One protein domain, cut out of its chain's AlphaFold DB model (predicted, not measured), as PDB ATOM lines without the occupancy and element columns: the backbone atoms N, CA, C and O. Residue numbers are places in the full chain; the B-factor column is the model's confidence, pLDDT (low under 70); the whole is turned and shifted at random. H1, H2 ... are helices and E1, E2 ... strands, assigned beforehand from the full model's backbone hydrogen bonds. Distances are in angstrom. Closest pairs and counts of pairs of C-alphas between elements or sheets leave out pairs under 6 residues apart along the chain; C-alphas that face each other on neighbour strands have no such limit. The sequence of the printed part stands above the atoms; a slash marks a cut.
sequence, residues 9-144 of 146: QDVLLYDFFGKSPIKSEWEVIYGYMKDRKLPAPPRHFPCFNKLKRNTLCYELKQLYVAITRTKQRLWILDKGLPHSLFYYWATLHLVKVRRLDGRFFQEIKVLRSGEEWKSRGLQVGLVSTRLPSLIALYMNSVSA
ATOM      1  N   GLN A   9     162.999 155.399 187.867       74.25
ATOM      2  CA  GLN A   9     164.200 154.635 187.546       74.25
ATOM      3  C   GLN A   9     163.851 153.184 187.199       74.25
ATOM      4  O   GLN A   9     164.236 152.679 186.143       74.25
ATOM      5  N   ASP A  10     163.023 152.570 188.037       75.50
ATOM      6  CA  ASP A  10     162.533 151.210 187.884       75.50
ATOM      7  C   ASP A  10     161.009 151.176 188.030       75.50
ATOM      8  O   ASP A  10     160.449 151.835 188.906       75.50
ATOM      9  N   VAL A  11     160.335 150.386 187.194       80.88
ATOM     10  CA  VAL A  11     158.874 150.210 187.224       80.88
ATOM     11  C   VAL A  11     158.546 148.727 187.351       80.88
ATOM     12  O   VAL A  11     159.166 147.896 186.692       80.88
ATOM     13  N   LEU A  12     157.554 148.387 188.179       82.44
ATOM     14  CA  LEU A  12     156.995 147.036 188.284       82.44
ATOM     15  C   LEU A  12     155.539 147.037 187.808       82.44
ATOM     16  O   LEU A  12     154.670 147.613 188.459       82.44
ATOM     17  N   LEU A  13     155.268 146.341 186.708       83.88
ATOM     18  CA  LEU A  13     153.920 145.981 186.281       83.88
ATOM     19  C   LEU A  13     153.533 144.654 186.927       83.88
ATOM     20  O   LEU A  13     154.155 143.626 186.666       83.88
ATOM     21  N   TYR A  14     152.503 144.680 187.771       83.00
ATOM     22  CA  TYR A  14     152.008 143.501 188.474       83.00
ATOM     23  C   TYR A  14     150.608 143.113 187.998       83.00
ATOM     24  O   TYR A  14     149.665 143.890 188.169       83.00
ATOM     25  N   ASP A  15     150.479 141.894 187.467       82.94
ATOM     26  CA  ASP A  15     149.209 141.270 187.058       82.94
ATOM     27  C   ASP A  15     148.350 142.159 186.129       82.94
ATOM     28  O   ASP A  15     147.121 142.168 186.193       82.94
ATOM     29  N   PHE A  16     149.017 142.947 185.284       86.12
ATOM     30  CA  PHE A  16     148.430 143.847 184.295       86.12
ATOM     31  C   PHE A  16     147.614 143.078 183.245       86.12
ATOM     32  O   PHE A  16     146.444 143.377 183.019       86.12
ATOM     33  N   PHE A  17     148.206 142.048 182.644       86.12
ATOM     34  CA  PHE A  17     147.580 141.198 181.636       86.12
ATOM     35  C   PHE A  17     146.690 140.121 182.267       86.12
ATOM     36  O   PHE A  17     145.653 139.758 181.713       86.12
ATOM     37  N   GLY A  18     147.041 139.628 183.458       84.44
ATOM     38  CA  GLY A  18     146.213 138.692 184.219       84.44
ATOM     39  C   GLY A  18     144.817 139.231 184.531       84.44
ATOM     40  O   GLY A  18     143.840 138.482 184.399       84.44
ATOM     41  N   LYS A  19     144.727 140.531 184.849       83.31
ATOM     42  CA  LYS A  19     143.478 141.276 185.089       83.31
ATOM     43  C   LYS A  19     142.797 141.790 183.820       83.31
ATOM     44  O   LYS A  19     141.685 142.306 183.910       83.31
ATOM     45  N   SER A  20     143.432 141.650 182.657       81.12
ATOM     46  CA  SER A  20     142.844 142.070 181.389       81.12
ATOM     47  C   SER A  20     141.616 141.213 181.046       81.12
ATOM     48  O   SER A  20     141.702 139.977 181.057       81.12
ATOM     49  N   PRO A  21     140.479 141.830 180.671       79.56
ATOM     50  CA  PRO A  21     139.316 141.105 180.168       79.56
ATOM     51  C   PRO A  21     139.496 140.610 178.719       79.56
ATOM     52  O   PRO A  21     138.625 139.913 178.207       79.56
ATOM     53  N   ILE A  22     140.599 140.958 178.038       77.00
ATOM     54  CA  ILE A  22     140.787 140.765 176.588       77.00
ATOM     55  C   ILE A  22     142.040 139.947 176.233       77.00
ATOM     56  O   ILE A  22     142.778 140.267 175.304       77.00
ATOM     57  N   LYS A  23     142.266 138.832 176.932       76.94
ATOM     58  CA  LYS A  23     143.467 137.986 176.761       76.94
ATOM     59  C   LYS A  23     143.689 137.499 175.322       76.94
ATOM     60  O   LYS A  23     144.818 137.503 174.849       76.94
ATOM     61  N   SER A  24     142.620 137.127 174.612       78.50
ATOM     62  CA  SER A  24     142.694 136.635 173.226       78.50
ATOM     63  C   SER A  24     143.037 137.713 172.199       78.50
ATOM     64  O   SER A  24     143.464 137.395 171.096       78.50
ATOM     65  N   GLU A  25     142.829 138.989 172.521       83.12
ATOM     66  CA  GLU A  25     142.983 140.087 171.556       83.12
ATOM     67  C   GLU A  25     144.445 140.448 171.319       83.12
ATOM     68  O   GLU A  25     144.807 140.948 170.256       83.12
ATOM     69  N   TRP A  26     145.310 140.108 172.270       86.31
ATOM     70  CA  TRP A  26     146.753 140.246 172.135       86.31
ATOM     71  C   TRP A  26     147.346 139.336 171.046       86.31
ATOM     72  O   TRP A  26     148.477 139.561 170.617       86.31
ATOM     73  N   GLU A  27     146.603 138.351 170.528       86.31
ATOM     74  CA  GLU A  27     147.019 137.527 169.379       86.31
ATOM     75  C   GLU A  27     147.211 138.352 168.094       86.31
ATOM     76  O   GLU A  27     147.941 137.929 167.199       86.31
ATOM     77  N   VAL A  28     146.652 139.571 168.014       84.44
ATOM     78  CA  VAL A  28     146.891 140.501 166.894       84.44
ATOM     79  C   VAL A  28     148.377 140.826 166.693       84.44
ATOM     80  O   VAL A  28     148.795 141.143 165.581       84.44
ATOM     81  N   ILE A  29     149.196 140.697 167.745       87.12
ATOM     82  CA  ILE A  29     150.647 140.909 167.683       87.12
ATOM     83  C   ILE A  29     151.306 139.960 166.678       87.12
ATOM     84  O   ILE A  29     152.213 140.365 165.961       87.12
ATOM     85  N   TYR A  30     150.827 138.726 166.545       87.31
ATOM     86  CA  TYR A  30     151.356 137.812 165.534       87.31
ATOM     87  C   TYR A  30     150.990 138.231 164.104       87.31
ATOM     88  O   TYR A  30     151.801 138.051 163.196       87.31
ATOM     89  N   GLY A  31     149.809 138.826 163.901       85.12
ATOM     90  CA  GLY A  31     149.452 139.462 162.631       85.12
ATOM     91  C   GLY A  31     150.431 140.585 162.288       85.12
ATOM     92  O   GLY A  31     151.017 140.588 161.210       85.12
ATOM     93  N   TYR A  32     150.717 141.455 163.262       85.50
ATOM     94  CA  TYR A  32     151.728 142.505 163.121       85.50
ATOM     95  C   TYR A  32     153.129 141.948 162.800       85.50
ATOM     96  O   TYR A  32     153.821 142.469 161.925       85.50
ATOM     97  N   MET A  33     153.549 140.866 163.463       88.56
ATOM     98  CA  MET A  33     154.824 140.197 163.178       88.56
ATOM     99  C   MET A  33     154.892 139.686 161.739       88.56
ATOM    100  O   MET A  33     155.889 139.920 161.056       88.56
ATOM    101  N   LYS A  34     153.820 139.041 161.265       86.69
ATOM    102  CA  LYS A  34     153.716 138.544 159.890       86.69
ATOM    103  C   LYS A  34     153.866 139.680 158.875       86.69
ATOM    104  O   LYS A  34     154.667 139.554 157.950       86.69
ATOM    105  N   ASP A  35     153.163 140.793 159.076       86.88
ATOM    106  CA  ASP A  35     153.225 141.961 158.184       86.88
ATOM    107  C   ASP A  35     154.632 142.583 158.139       86.88
ATOM    108  O   ASP A  35     155.074 143.090 157.107       86.88
ATOM    109  N   ARG A  36     155.381 142.486 159.243       86.12
ATOM    110  CA  ARG A  36     156.779 142.930 159.361       86.12
ATOM    111  C   ARG A  36     157.809 141.887 158.915       86.12
ATOM    112  O   ARG A  36     159.002 142.142 159.052       86.12
ATOM    113  N   LYS A  37     157.378 140.739 158.378       88.94
ATOM    114  CA  LYS A  37     158.244 139.600 158.008       88.94
ATOM    115  C   LYS A  37     159.085 139.070 159.180       88.94
ATOM    116  O   LYS A  37     160.169 138.528 158.973       88.94
ATOM    117  N   LEU A  38     158.592 139.223 160.408       88.38
ATOM    118  CA  LEU A  38     159.182 138.600 161.589       88.38
ATOM    119  C   LEU A  38     158.718 137.137 161.689       88.38
ATOM    120  O   LEU A  38     157.603 136.824 161.257       88.38
ATOM    121  N   PRO A  39     159.526 136.239 162.283       86.56
ATOM    122  CA  PRO A  39     159.090 134.879 162.577       86.56
ATOM    123  C   PRO A  39     157.807 134.915 163.409       86.56
ATOM    124  O   PRO A  39     157.786 135.518 164.475       86.56
ATOM    125  N   ALA A  40     156.733 134.297 162.929       79.75
ATOM    126  CA  ALA A  40     155.473 134.193 163.656       79.75
ATOM    127  C   ALA A  40     154.920 132.770 163.501       79.75
ATOM    128  O   ALA A  40     155.032 132.188 162.418       79.75
ATOM    129  N   PRO A  41     154.330 132.183 164.555       79.38
ATOM    130  CA  PRO A  41     153.710 130.873 164.451       79.38
ATOM    131  C   PRO A  41     152.539 130.904 163.451       79.38
ATOM    132  O   PRO A  41     151.835 131.915 163.365       79.38
ATOM    133  N   PRO A  42     152.286 129.801 162.721       67.19
ATOM    134  CA  PRO A  42     151.169 129.698 161.787       67.19
ATOM    135  C   PRO A  42     149.859 129.599 162.578       67.19
ATOM    136  O   PRO A  42     149.376 128.513 162.886       67.19
ATOM    137  N   ARG A  43     149.302 130.743 162.977       68.06
ATOM    138  CA  ARG A  43     148.023 130.835 163.694       68.06
ATOM    139  C   ARG A  43     147.032 131.671 162.891       68.06
ATOM    140  O   ARG A  43     147.413 132.626 162.216       68.06
ATOM    141  N   HIS A  44     145.755 131.310 162.980       60.69
ATOM    142  CA  HIS A  44     144.659 132.148 162.506       60.69
ATOM    143  C   HIS A  44     144.359 133.211 163.562       60.69
ATOM    144  O   HIS A  44     144.101 132.883 164.720       60.69
ATOM    145  N   PHE A  45     144.405 134.480 163.166       62.50
ATOM    146  CA  PHE A  45     144.124 135.598 164.062       62.50
ATOM    147  C   PHE A  45     142.621 135.891 164.058       62.50
ATOM    148  O   PHE A  45     142.012 135.884 162.983       62.50
ATOM    149  N   PRO A  46     142.001 136.117 165.227       62.25
ATOM    150  CA  PRO A  46     140.580 136.417 165.292       62.25
ATOM    151  C   PRO A  46     140.255 137.675 164.480       62.25
ATOM    152  O   PRO A  46     141.016 138.644 164.459       62.25
ATOM    153  N   CYS A  47     139.110 137.645 163.795       54.25
ATOM    154  CA  CYS A  47     138.637 138.774 163.005       54.25
ATOM    155  C   CYS A  47     138.393 139.997 163.907       54.25
ATOM    156  O   CYS A  47     137.930 139.885 165.044       54.25
ATOM    157  N   PHE A  48     138.724 141.169 163.376       53.62
ATOM    158  CA  PHE A  48     138.789 142.442 164.082       53.62
ATOM    159  C   PHE A  48     137.440 142.844 164.702       53.62
ATOM    160  O   PHE A  48     136.509 143.237 164.001       53.62
ATOM    161  N   ASN A  49     137.326 142.792 166.033       65.25
ATOM    162  CA  ASN A  49     136.143 143.270 166.752       65.25
ATOM    163  C   ASN A  49     136.364 144.708 167.256       65.25
ATOM    164  O   ASN A  49     137.248 144.975 168.071       65.25
ATOM    165  N   LYS A  50     135.531 145.651 166.794       64.31
ATOM    166  CA  LYS A  50     135.677 147.092 167.069       64.31
ATOM    167  C   LYS A  50     135.617 147.457 168.562       64.31
ATOM    168  O   LYS A  50     136.348 148.354 168.976       64.31
ATOM    169  N   LEU A  51     134.789 146.780 169.367       63.91
ATOM    170  CA  LEU A  51     134.718 147.022 170.818       63.91
ATOM    171  C   LEU A  51     135.992 146.539 171.513       63.91
ATOM    172  O   LEU A  51     136.579 147.257 172.319       63.91
ATOM    173  N   LYS A  52     136.466 145.355 171.126       69.62
ATOM    174  CA  LYS A  52     137.691 144.766 171.666       69.62
ATOM    175  C   LYS A  52     138.945 145.566 171.297       69.62
ATOM    176  O   LYS A  52     139.853 145.699 172.115       69.62
ATOM    177  N   ARG A  53     138.946 146.215 170.125       72.19
ATOM    178  CA  ARG A  53     140.002 147.142 169.690       72.19
ATOM    179  C   ARG A  53     140.181 148.335 170.623       72.19
ATOM    180  O   ARG A  53     141.314 148.734 170.870       72.19
ATOM    181  N   ASN A  54     139.094 148.934 171.107       78.94
ATOM    182  CA  ASN A  54     139.197 150.111 171.972       78.94
ATOM    183  C   ASN A  54     139.850 149.745 173.310       78.94
ATOM    184  O   ASN A  54     140.730 150.468 173.776       78.94
ATOM    185  N   THR A  55     139.484 148.592 173.874       82.69
ATOM    186  CA  THR A  55     140.110 148.058 175.089       82.69
ATOM    187  C   THR A  55     141.580 147.720 174.856       82.69
ATOM    188  O   THR A  55     142.425 148.139 175.641       82.69
ATOM    189  N   LEU A  56     141.914 147.056 173.742       84.56
ATOM    190  CA  LEU A  56     143.306 146.738 173.412       84.56
ATOM    191  C   LEU A  56     144.149 148.002 173.211       84.56
ATOM    192  O   LEU A  56     145.258 148.089 173.721       84.56
ATOM    193  N   CYS A  57     143.618 149.006 172.513       85.56
ATOM    194  CA  CYS A  57     144.282 150.296 172.326       85.56
ATOM    195  C   CYS A  57     144.532 150.996 173.670       85.56
ATOM    196  O   CYS A  57     145.606 151.557 173.892       85.56
ATOM    197  N   TYR A  58     143.569 150.927 174.593       87.38
ATOM    198  CA  TYR A  58     143.742 151.455 175.940       87.38
ATOM    199  C   TYR A  58     144.851 150.720 176.705       87.38
ATOM    200  O   TYR A  58     145.738 151.375 177.248       87.38
ATOM    201  N   GLU A  59     144.853 149.385 176.717       88.69
ATOM    202  CA  GLU A  59     145.896 148.607 177.399       88.69
ATOM    203  C   GLU A  59     147.278 148.808 176.763       88.69
ATOM    204  O   GLU A  59     148.249 149.026 177.484       88.69
ATOM    205  N   LEU A  60     147.372 148.845 175.430       87.81
ATOM    206  CA  LEU A  60     148.605 149.187 174.712       87.81
ATOM    207  C   LEU A  60     149.113 150.574 175.099       87.81
ATOM    208  O   LEU A  60     150.305 150.749 175.338       87.81
ATOM    209  N   LYS A  61     148.218 151.560 175.224       86.94
ATOM    210  CA  LYS A  61     148.587 152.905 175.671       86.94
ATOM    211  C   LYS A  61     149.090 152.908 177.114       86.94
ATOM    212  O   LYS A  61     150.068 153.592 177.399       86.94
ATOM    213  N   GLN A  62     148.457 152.161 178.021       86.25
ATOM    214  CA  GLN A  62     148.931 152.044 179.406       86.25
ATOM    215  C   GLN A  62     150.299 151.359 179.476       86.25
ATOM    216  O   GLN A  62     151.187 151.832 180.182       86.25
ATOM    217  N   LEU A  63     150.494 150.295 178.695       87.38
ATOM    218  CA  LEU A  63     151.770 149.598 178.580       87.38
ATOM    219  C   LEU A  63     152.864 150.517 178.017       87.38
ATOM    220  O   LEU A  63     153.948 150.592 178.587       87.38
ATOM    221  N   TYR A  64     152.565 151.277 176.961       85.00
ATOM    222  CA  TYR A  64     153.461 152.290 176.396       85.00
ATOM    223  C   TYR A  64     153.851 153.347 177.433       85.00
ATOM    224  O   TYR A  64     155.027 153.673 177.575       85.00
ATOM    225  N   VAL A  65     152.883 153.867 178.196       84.38
ATOM    226  CA  VAL A  65     153.169 154.814 179.280       84.38
ATOM    227  C   VAL A  65     154.081 154.167 180.322       84.38
ATOM    228  O   VAL A  65     155.072 154.778 180.696       84.38
ATOM    229  N   ALA A  66     153.821 152.936 180.760       83.00
ATOM    230  CA  ALA A  66     154.688 152.258 181.725       83.00
ATOM    231  C   ALA A  66     156.126 152.073 181.204       83.00
ATOM    232  O   ALA A  66     157.078 152.343 181.936       83.00
ATOM    233  N   ILE A  67     156.289 151.684 179.935       83.31
ATOM    234  CA  ILE A  67     157.601 151.530 179.288       83.31
ATOM    235  C   ILE A  67     158.323 152.879 179.217       83.31
ATOM    236  O   ILE A  67     159.424 153.008 179.738       83.31
ATOM    237  N   THR A  68     157.687 153.899 178.637       80.62
ATOM    238  CA  THR A  68     158.291 155.231 178.432       80.62
ATOM    239  C   THR A  68     158.556 155.999 179.724       80.62
ATOM    240  O   THR A  68     159.407 156.880 179.757       80.62
ATOM    241  N   ARG A  69     157.841 155.678 180.806       76.31
ATOM    242  CA  ARG A  69     158.066 156.263 182.137       76.31
ATOM    243  C   ARG A  69     159.206 155.588 182.893       76.31
ATOM    244  O   ARG A  69     159.601 156.099 183.936       76.31
ATOM    245  N   THR A  70     159.710 154.461 182.400       78.25
ATOM    246  CA  THR A  70     160.833 153.731 182.989       78.25
ATOM    247  C   THR A  70     162.147 154.263 182.422       78.25
ATOM    248  O   THR A  70     162.287 154.338 181.209       78.25
ATOM    249  N   LYS A  71     163.129 154.596 183.270       78.12
ATOM    250  CA  LYS A  71     164.464 155.052 182.830       78.12
ATOM    251  C   LYS A  71     165.486 153.935 182.700       78.12
ATOM    252  O   LYS A  71     166.404 154.036 181.893       78.12
ATOM    253  N   GLN A  72     165.394 152.916 183.550       75.75
ATOM    254  CA  GLN A  72     166.375 151.836 183.588       75.75
ATOM    255  C   GLN A  72     165.713 150.483 183.375       75.75
ATOM    256  O   GLN A  72     166.000 149.831 182.369       75.75
ATOM    257  N   ARG A  73     164.849 150.034 184.295       77.25
ATOM    258  CA  ARG A  73     164.376 148.641 184.274       77.25
ATOM    259  C   ARG A  73     162.875 148.540 184.462       77.25
ATOM    260  O   ARG A  73     162.324 148.969 185.475       77.25
ATOM    261  N   LEU A  74     162.225 147.921 183.483       83.50
ATOM    262  CA  LEU A  74     160.828 147.536 183.589       83.50
ATOM    263  C   LEU A  74     160.765 146.065 183.976       83.50
ATOM    264  O   LEU A  74     161.295 145.208 183.267       83.50
ATOM    265  N   TRP A  75     160.091 145.802 185.086       84.56
ATOM    266  CA  TRP A  75     159.775 144.478 185.586       84.56
ATOM    267  C   TRP A  75     158.316 144.173 185.289       84.56
ATOM    268  O   TRP A  75     157.432 144.916 185.706       84.56
ATOM    269  N   ILE A  76     158.048 143.070 184.600       85.12
ATOM    270  CA  ILE A  76     156.680 142.578 184.402       85.12
ATOM    271  C   ILE A  76     156.543 141.286 185.186       85.12
ATOM    272  O   ILE A  76     157.247 140.327 184.887       85.12
ATOM    273  N   LEU A  77     155.664 141.285 186.183       84.38
ATOM    274  CA  LEU A  77     155.343 140.141 187.022       84.38
ATOM    275  C   LEU A  77     153.872 139.785 186.815       84.38
ATOM    276  O   LEU A  77     152.985 140.359 187.447       84.38
ATOM    277  N   ASP A  78     153.617 138.856 185.901       84.00
ATOM    278  CA  ASP A  78     152.268 138.644 185.390       84.00
ATOM    279  C   ASP A  78     151.949 137.166 185.168       84.00
ATOM    280  O   ASP A  78     152.764 136.417 184.629       84.00
ATOM    281  N   LYS A  79     150.752 136.747 185.589       80.81
ATOM    282  CA  LYS A  79     150.255 135.375 185.404       80.81
ATOM    283  C   LYS A  79     149.519 135.186 184.078       80.81
ATOM    284  O   LYS A  79     149.309 134.051 183.662       80.81
ATOM    285  N   GLY A  80     149.084 136.273 183.445       83.69
ATOM    286  CA  GLY A  80     148.317 136.281 182.203       83.69
ATOM    287  C   GLY A  80     149.025 136.977 181.050       83.69
ATOM    288  O   GLY A  80     148.339 137.399 180.123       83.69
ATOM    289  N   LEU A  81     150.356 137.112 181.096       85.38
ATOM    290  CA  LEU A  81     151.134 137.672 179.993       85.38
ATOM    291  C   LEU A  81     150.802 136.931 178.681       85.38
ATOM    292  O   LEU A  81     151.002 135.713 178.612       85.38
ATOM    293  N   PRO A  82     150.331 137.629 177.632       87.25
ATOM    294  CA  PRO A  82     149.990 136.995 176.373       87.25
ATOM    295  C   PRO A  82     151.222 136.366 175.734       87.25
ATOM    296  O   PRO A  82     152.274 137.002 175.611       87.25
ATOM    297  N   HIS A  83     151.079 135.123 175.281       85.44
ATOM    298  CA  HIS A  83     152.177 134.402 174.644       85.44
ATOM    299  C   HIS A  83     152.668 135.126 173.384       85.44
ATOM    300  O   HIS A  83     153.872 135.197 173.158       85.44
ATOM    301  N   SER A  84     151.754 135.728 172.618       86.50
ATOM    302  CA  SER A  84     152.067 136.536 171.435       86.50
ATOM    303  C   SER A  84     152.983 137.722 171.730       86.50
ATOM    304  O   SER A  84     153.946 137.958 171.003       86.50
ATOM    305  N   LEU A  85     152.731 138.433 172.828       88.12
ATOM    306  CA  LEU A  85     153.516 139.592 173.229       88.12
ATOM    307  C   LEU A  85     154.890 139.180 173.766       88.12
ATOM    308  O   LEU A  85     155.905 139.755 173.372       88.12
ATOM    309  N   PHE A  86     154.935 138.139 174.606       87.25
ATOM    310  CA  PHE A  86     156.200 137.565 175.066       87.25
ATOM    311  C   PHE A  86     157.067 137.105 173.893       87.25
ATOM    312  O   PHE A  86     158.248 137.442 173.826       87.25
ATOM    313  N   TYR A  87     156.476 136.358 172.960       87.38
ATOM    314  CA  TYR A  87     157.167 135.827 171.793       87.38
ATOM    315  C   TYR A  87     157.709 136.948 170.903       87.38
ATOM    316  O   TYR A  87     158.864 136.889 170.482       87.38
ATOM    317  N   TYR A  88     156.919 137.998 170.672       88.06
ATOM    318  CA  TYR A  88     157.359 139.184 169.941       88.06
ATOM    319  C   TYR A  88     158.588 139.831 170.580       88.06
ATOM    320  O   TYR A  88     159.617 140.000 169.924       88.06
ATOM    321  N   TRP A  89     158.528 140.131 171.877       89.31
ATOM    322  CA  TRP A  89     159.659 140.738 172.573       89.31
ATOM    323  C   TRP A  89     160.884 139.828 172.635       89.31
ATOM    324  O   TRP A  89     162.008 140.316 172.532       89.31
ATOM    325  N   ALA A  90     160.687 138.518 172.789       87.00
ATOM    326  CA  ALA A  90     161.774 137.547 172.783       87.00
ATOM    327  C   ALA A  90     162.450 137.470 171.405       87.00
ATOM    328  O   ALA A  90     163.677 137.449 171.335       87.00
ATOM    329  N   THR A  91     161.659 137.503 170.327       88.50
ATOM    330  CA  THR A  91     162.138 137.523 168.931       88.50
ATOM    331  C   THR A  91     162.979 138.765 168.643       88.50
ATOM    332  O   THR A  91     163.964 138.690 167.919       88.50
ATOM    333  N   LEU A  92     162.625 139.903 169.243       87.44
ATOM    334  CA  LEU A  92     163.398 141.142 169.149       87.44
ATOM    335  C   LEU A  92     164.530 141.248 170.186       87.44
ATOM    336  O   LEU A  92     165.180 142.286 170.272       87.44
ATOM    337  N   HIS A  93     164.755 140.212 170.998       86.75
ATOM    338  CA  HIS A  93     165.733 140.208 172.092       86.75
ATOM    339  C   HIS A  93     165.558 141.353 173.111       86.75
ATOM    340  O   HIS A  93     166.513 141.775 173.763       86.75
ATOM    341  N   LEU A  94     164.323 141.833 173.295       85.06
ATOM    342  CA  LEU A  94     163.992 142.938 174.202       85.06
ATOM    343  C   LEU A  94     163.764 142.494 175.648       85.06
ATOM    344  O   LEU A  94     163.782 143.328 176.552       85.06
ATOM    345  N   VAL A  95     163.528 141.198 175.874       84.50
ATOM    346  CA  VAL A  95     163.201 140.657 177.195       84.50
ATOM    347  C   VAL A  95     164.209 139.625 177.672       84.50
ATOM    348  O   VAL A  95     164.672 138.777 176.912       84.50
ATOM    349  N   LYS A  96     164.490 139.647 178.976       84.19
ATOM    350  CA  LYS A  96     165.164 138.549 179.681       84.19
ATOM    351  C   LYS A  96     164.205 137.925 180.684       84.19
ATOM    352  O   LYS A  96     163.640 138.639 181.510       84.19
ATOM    353  N   VAL A  97     164.051 136.602 180.622       82.94
ATOM    354  CA  VAL A  97     163.269 135.832 181.598       82.94
ATOM    355  C   VAL A  97     164.115 135.610 182.842       82.94
ATOM    356  O   VAL A  97     165.215 135.062 182.763       82.94
ATOM    357  N   ARG A  98     163.596 136.010 184.002       77.38
ATOM    358  CA  ARG A  98     164.224 135.742 185.298       77.38
ATOM    359  C   ARG A  98     163.351 134.848 186.164       77.38
ATOM    360  O   ARG A  98     162.127 134.963 186.173       77.38
ATOM    361  N   ARG A  99     164.009 133.965 186.921       74.00
ATOM    362  CA  ARG A  99     163.364 133.182 187.980       74.00
ATOM    363  C   ARG A  99     163.124 134.079 189.189       74.00
ATOM    364  O   ARG A  99     163.957 134.924 189.511       74.00
ATOM    365  N   LEU A 100     162.009 133.849 189.868       74.38
ATOM    366  CA  LEU A 100     161.701 134.495 191.138       74.38
ATOM    367  C   LEU A 100     162.424 133.766 192.267       74.38
ATOM    368  O   LEU A 100     161.875 132.863 192.897       74.38
ATOM    369  N   ASP A 101     163.688 134.113 192.474       76.12
ATOM    370  CA  ASP A 101     164.516 133.582 193.551       76.12
ATOM    371  C   ASP A 101     164.734 134.626 194.658       76.12
ATOM    372  O   ASP A 101     164.305 135.779 194.564       76.12
ATOM    373  N   GLY A 102     165.415 134.230 195.736       72.75
ATOM    374  CA  GLY A 102     165.741 135.147 196.831       72.75
ATOM    375  C   GLY A 102     166.483 136.403 196.357       72.75
ATOM    376  O   GLY A 102     166.255 137.477 196.906       72.75
ATOM    377  N   ARG A 103     167.302 136.307 195.299       75.88
ATOM    378  CA  ARG A 103     168.018 137.451 194.713       75.88
ATOM    379  C   ARG A 103     167.069 138.436 194.040       75.88
ATOM    380  O   ARG A 103     167.175 139.629 194.301       75.88
ATOM    381  N   PHE A 104     166.100 137.952 193.262       74.50
ATOM    382  CA  PHE A 104     165.034 138.795 192.711       74.50
ATOM    383  C   PHE A 104     164.294 139.564 193.813       74.50
ATOM    384  O   PHE A 104     164.091 140.772 193.703       74.50
ATOM    385  N   PHE A 105     163.927 138.891 194.907       73.25
ATOM    386  CA  PHE A 105     163.233 139.556 196.009       73.25
ATOM    387  C   PHE A 105     164.114 140.561 196.749       73.25
ATOM    388  O   PHE A 105     163.587 141.572 197.204       73.25
ATOM    389  N   GLN A 106     165.429 140.336 196.845       71.62
ATOM    390  CA  GLN A 106     166.353 141.340 197.380       71.62
ATOM    391  C   GLN A 106     166.438 142.566 196.468       71.62
ATOM    392  O   GLN A 106     166.334 143.683 196.961       71.62
ATOM    393  N   GLU A 107     166.526 142.382 195.148       70.94
ATOM    394  CA  GLU A 107     166.503 143.492 194.187       70.94
ATOM    395  C   GLU A 107     165.198 144.293 194.299       70.94
ATOM    396  O   GLU A 107     165.235 145.504 194.487       70.94
ATOM    397  N   ILE A 108     164.039 143.623 194.309       68.25
ATOM    398  CA  ILE A 108     162.727 144.269 194.509       68.25
ATOM    399  C   ILE A 108     162.643 144.960 195.879       68.25
ATOM    400  O   ILE A 108     162.034 146.021 196.004       68.25
ATOM    401  N   LYS A 109     163.226 144.378 196.932       66.12
ATOM    402  CA  LYS A 109     163.246 144.978 198.273       66.12
ATOM    403  C   LYS A 109     164.080 146.260 198.296       66.12
ATOM    404  O   LYS A 109     163.647 147.225 198.918       66.12
ATOM    405  N   VAL A 110     165.206 146.286 197.582       61.84
ATOM    406  CA  VAL A 110     166.023 147.493 197.381       61.84
ATOM    407  C   VAL A 110     165.242 148.560 196.603       61.84
ATOM    408  O   VAL A 110     165.293 149.729 196.972       61.84
ATOM    409  N   LEU A 111     164.429 148.173 195.611       61.97
ATOM    410  CA  LEU A 111     163.505 149.113 194.949       61.97
ATOM    411  C   LEU A 111     162.472 149.695 195.931       61.97
ATOM    412  O   LEU A 111     162.160 150.881 195.881       61.97
ATOM    413  N   ARG A 112     161.959 148.872 196.854       53.00
ATOM    414  CA  ARG A 112     160.939 149.259 197.847       53.00
ATOM    415  C   ARG A 112     161.442 150.160 198.973       53.00
ATOM    416  O   ARG A 112     160.614 150.800 199.617       53.00
ATOM    417  N   SER A 113     162.744 150.170 199.266       52.97
ATOM    418  CA  SER A 113     163.309 150.997 200.342       52.97
ATOM    419  C   SER A 113     163.439 152.480 199.986       52.97
ATOM    420  O   SER A 113     163.696 153.276 200.884       52.97
ATOM    421  N   GLY A 114     163.227 152.870 198.725       54.94
ATOM    422  CA  GLY A 114     163.072 154.279 198.367       54.94
ATOM    423  C   GLY A 114     161.747 154.826 198.903       54.94
ATOM    424  O   GLY A 114     160.681 154.315 198.552       54.94
ATOM    425  N   GLU A 115     161.794 155.867 199.737       48.16
ATOM    426  CA  GLU A 115     160.613 156.545 200.311       48.16
ATOM    427  C   GLU A 115     159.576 156.965 199.243       48.16
ATOM    428  O   GLU A 115     158.374 157.033 199.515       48.16
ATOM    429  N   GLU A 116     160.013 157.138 197.993       49.31
ATOM    430  CA  GLU A 116     159.187 157.442 196.821       49.31
ATOM    431  C   GLU A 116     158.099 156.392 196.518       49.31
ATOM    432  O   GLU A 116     156.996 156.757 196.105       49.31
ATOM    433  N   TRP A 117     158.341 155.096 196.769       51.75
ATOM    434  CA  TRP A 117     157.373 154.036 196.435       51.75
ATOM    435  C   TRP A 117     156.145 154.032 197.345       51.75
ATOM    436  O   TRP A 117     155.044 153.741 196.878       51.75
ATOM    437  N   LYS A 118     156.306 154.385 198.629       43.41
ATOM    438  CA  LYS A 118     155.183 154.466 199.580       43.41
ATOM    439  C   LYS A 118     154.229 155.616 199.259       43.41
ATOM    440  O   LYS A 118     153.049 155.510 199.571       43.41
ATOM    441  N   SER A 119     154.727 156.699 198.660       41.28
ATOM    442  CA  SER A 119     153.921 157.903 198.424       41.28
ATOM    443  C   SER A 119     153.201 157.919 197.073       41.28
ATOM    444  O   SER A 119     152.213 158.640 196.938       41.28
ATOM    445  N   ARG A 120     153.663 157.154 196.066       47.75
ATOM    446  CA  ARG A 120     153.134 157.251 194.683       47.75
ATOM    447  C   ARG A 120     152.885 155.920 193.960       47.75
ATOM    448  O   ARG A 120     152.318 155.936 192.868       47.75
ATOM    449  N   GLY A 121     153.274 154.776 194.529       39.88
ATOM    450  CA  GLY A 121     153.085 153.454 193.923       39.88
ATOM    451  C   GLY A 121     151.844 152.741 194.458       39.88
ATOM    452  O   GLY A 121     151.680 152.603 195.666       39.88
ATOM    453  N   LEU A 122     150.978 152.251 193.566       39.72
ATOM    454  CA  LEU A 122     149.827 151.419 193.924       39.72
ATOM    455  C   LEU A 122     150.315 150.209 194.746       39.72
ATOM    456  O   LEU A 122     150.988 149.318 194.224       39.72
ATOM    457  N   GLN A 123     150.014 150.192 196.044       34.47
ATOM    458  CA  GLN A 123     150.394 149.117 196.951       34.47
ATOM    459  C   GLN A 123     149.646 147.841 196.550       34.47
ATOM    460  O   GLN A 123     148.478 147.666 196.889       34.47
ATOM    461  N   VAL A 124     150.304 146.928 195.832       37.28
ATOM    462  CA  VAL A 124     149.768 145.579 195.619       37.28
ATOM    463  C   VAL A 124     150.536 144.608 196.506       37.28
ATOM    464  O   VAL A 124     151.750 144.426 196.380       37.28
ATOM    465  N   GLY A 125     149.810 144.067 197.486       31.03
ATOM    466  CA  GLY A 125     150.323 143.203 198.539       31.03
ATOM    467  C   GLY A 125     151.046 141.977 197.989       31.03
ATOM    468  O   GLY A 125     150.594 141.333 197.045       31.03
ATOM    469  N   LEU A 126     152.177 141.647 198.613       31.66
ATOM    470  CA  LEU A 126     152.796 140.337 198.452       31.66
ATOM    471  C   LEU A 126     151.858 139.309 199.083       31.66
ATOM    472  O   LEU A 126     151.820 139.181 200.305       31.66
ATOM    473  N   VAL A 127     151.114 138.571 198.266       30.50
ATOM    474  CA  VAL A 127     150.507 137.328 198.736       30.50
ATOM    475  C   VAL A 127     151.588 136.259 198.666       30.50
ATOM    476  O   VAL A 127     151.976 135.799 197.593       30.50
ATOM    477  N   SER A 128     152.097 135.908 199.842       37.75
ATOM    478  CA  SER A 128     152.836 134.675 200.075       37.75
ATOM    479  C   SER A 128     151.900 133.498 199.810       37.75
ATOM    480  O   SER A 128     151.136 133.122 200.687       37.75
ATOM    481  N   THR A 129     151.929 132.932 198.606       30.02
ATOM    482  CA  THR A 129     151.534 131.539 198.358       30.02
ATOM    483  C   THR A 129     152.243 131.006 197.111       30.02
ATOM    484  O   THR A 129     152.355 131.674 196.085       30.02
ATOM    485  N   ARG A 130     152.772 129.784 197.246       42.81
ATOM    486  CA  ARG A 130     153.501 128.990 196.241       42.81
ATOM    487  C   ARG A 130     152.837 129.065 194.864       42.81
ATOM    488  O   ARG A 130     151.708 128.607 194.773       42.81
ATOM    489  N   LEU A 131     153.526 129.495 193.797       35.88
ATOM    490  CA  LEU A 131     153.105 129.188 192.417       35.88
ATOM    491  C   LEU A 131     154.286 129.126 191.420       35.88
ATOM    492  O   LEU A 131     155.216 129.921 191.547       35.88
ATOM    493  N   PRO A 132     154.251 128.236 190.402       31.67
ATOM    494  CA  PRO A 132     155.397 127.914 189.541       31.67
ATOM    495  C   PRO A 132     155.477 128.719 188.228       31.67
ATOM    496  O   PRO A 132     156.299 128.395 187.377       31.67
ATOM    497  N   SER A 133     154.638 129.737 188.014       38.69
ATOM    498  CA  SER A 133     154.381 130.281 186.664       38.69
ATOM    499  C   SER A 133     154.529 131.798 186.503       38.69
ATOM    500  O   SER A 133     154.199 132.333 185.449       38.69
ATOM    501  N   LEU A 134     155.041 132.514 187.505       47.38
ATOM    502  CA  LEU A 134     155.288 133.948 187.362       47.38
ATOM    503  C   LEU A 134     156.609 134.198 186.616       47.38
ATOM    504  O   LEU A 134     157.696 133.964 187.146       47.38
ATOM    505  N   ILE A 135     156.501 134.680 185.381       53.75
ATOM    506  CA  ILE A 135     157.631 135.130 184.566       53.75
ATOM    507  C   ILE A 135     157.946 136.571 184.972       53.75
ATOM    508  O   ILE A 135     157.062 137.422 184.909       53.75
ATOM    509  N   ALA A 136     159.190 136.844 185.377       53.91
ATOM    510  CA  ALA A 136     159.710 138.205 185.436       53.91
ATOM    511  C   ALA A 136     160.348 138.540 184.086       53.91
ATOM    512  O   ALA A 136     161.346 137.916 183.711       53.91
ATOM    513  N   LEU A 137     159.783 139.507 183.361       61.56
ATOM    514  CA  LEU A 137     160.441 140.085 182.190       61.56
ATOM    515  C   LEU A 137     161.201 141.336 182.588       61.56
ATOM    516  O   LEU A 137     160.644 142.221 183.233       61.56
ATOM    517  N   TYR A 138     162.455 141.393 182.159       57.78
ATOM    518  CA  TYR A 138     163.277 142.591 182.178       57.78
ATOM    519  C   TYR A 138     163.304 143.198 180.776       57.78
ATOM    520  O   TYR A 138     163.781 142.531 179.858       57.78
ATOM    521  N   MET A 139     162.838 144.439 180.630       63.09
ATOM    522  CA  MET A 139     163.049 145.249 179.426       63.09
ATOM    523  C   MET A 139     163.968 146.425 179.754       63.09
ATOM    524  O   MET A 139     163.715 147.164 180.710       63.09
ATOM    525  N   ASN A 140     165.022 146.611 178.955       58.75
ATOM    526  CA  ASN A 140     165.818 147.834 179.013       58.75
ATOM    527  C   ASN A 140     165.070 148.919 178.232       58.75
ATOM    528  O   ASN A 140     164.970 148.851 177.007       58.75
ATOM    529  N   SER A 141     164.503 149.885 178.955       52.22
ATOM    530  CA  SER A 141     163.650 150.942 178.388       52.22
ATOM    531  C   SER A 141     164.320 151.736 177.256       52.22
ATOM    532  O   SER A 141     163.644 152.117 176.307       52.22
ATOM    533  N   VAL A 142     165.652 151.877 177.280       52.59
ATOM    534  CA  VAL A 142     166.435 152.567 176.236       52.59
ATOM    535  C   VAL A 142     166.354 151.854 174.876       52.59
ATOM    536  O   VAL A 142     166.487 152.484 173.832       52.59
ATOM    537  N   SER A 143     166.109 150.542 174.868       45.59
ATOM    538  CA  SER A 143     166.015 149.727 173.648       45.59
ATOM    539  C   SER A 143     164.574 149.528 173.159       45.59
ATOM    540  O   SER A 143     164.370 148.962 172.090       45.59
ATOM    541  N   ALA A 144     163.572 149.966 173.929       50.38
ATOM    542  CA  ALA A 144     162.160 149.658 173.713       50.38
ATOM    543  C   ALA A 144     161.383 150.821 173.066       50.38
ATOM    544  O   ALA A 144     160.292 151.169 173.519       50.38
TER     545      ALA A 144
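What this domain is: This is residues 9 to 144 of the 146 residues of an uncharacterized protein of Rhizophora mucronata (UniProt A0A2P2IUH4). A small, strongly twisted sheet of four strands stands between two groups of helices, with H1, H2 and H3 toward one end of the long axis and H4 and H5 toward the other. H3 packs over E4 and E3, the last residues of H2, 63 to 68, graze the sheet, and H1 lies beyond, packing on H2 and H3; H5 and the loop of residues 125 to 130 stick out. The printed part has 136 residues with five named helices and four named strands, in the order E1 H1 H2 E2 H3 E3 H4 H5 E4. The sheet runs E1 E2 E4 E3 and is mixed, as is the class, helices and strands. The whole is compact, with a radius of gyration of the C-alphas of 15.9 A, and spans 46 by 32 by 29 A.

How they stand to each other: Start at E1, residues 9 to 14, an edge strand parallel to E2, residues 70 to 78; N 13 and O 75 are 2.8 A apart. E2 bends by 74 degrees at residue 73. E4, residues 135 to 140, is antiparallel to E2, with N 76 and O 137 at 3.1 A, and to E3, residues 95 to 98, with N 98 and O 136 at 3.0 A. H1, residues 23 to 35, and H2, residues 50 to 68, lie between E1 and E2 in a strand-helix-strand unit, two parallel neighbour strands joined through helices, with a right-handed crossover. H1, not on the sheet, touches H2 about perpendicular, at 78 degrees, closest at C-alphas 25 and 56, 6.9 A. H2 only grazes the sheet with residues 63 to 68; the C-alphas of Ile 67 and Leu 74 are closest to each other, 6.7 A. E2, H3, residues 83 to 91, and E3 form a split unit, E4 between its strands, also right-handed. H3 touches H1, C-alphas 84 and 27 being closest at 5.5 A, the same way at 37 degrees, only just steep. H4, residues 102 to 112, only grazes the sheet with residues 104 to 111; H5, residues 115 to 120, is close to H4 but not clearly touching, C-alphas 112 and 118 being 8.0 A apart. Every O i to N i+4 pair is within hydrogen-bond range in H3 and H4; H2 has 13 of 15, H5 1 of 2, and H1 4 of 9, beside 9 of 10 O i to N i+3 pairs.

Where its parts are: Find C-alpha 9 at (164.200, 154.635, 187.546), where E1 begins. H1 runs 21.4 A; H2, the longest helix, runs 26.6 A from C-alpha 50 at (135.677, 147.092, 167.069). E2 is 17.5 A long, and E4 ends at C-alpha 140, (165.818, 147.834, 179.013).

The domain as a whole: The farthest C-alphas, of Pro 42 and Glu 115, are 47.9 A apart. The printed part has no cut; the links H1 to H2 and H5 to E4 are long. The pLDDT is under 70 at residues 42 to 52 and 108 to 144.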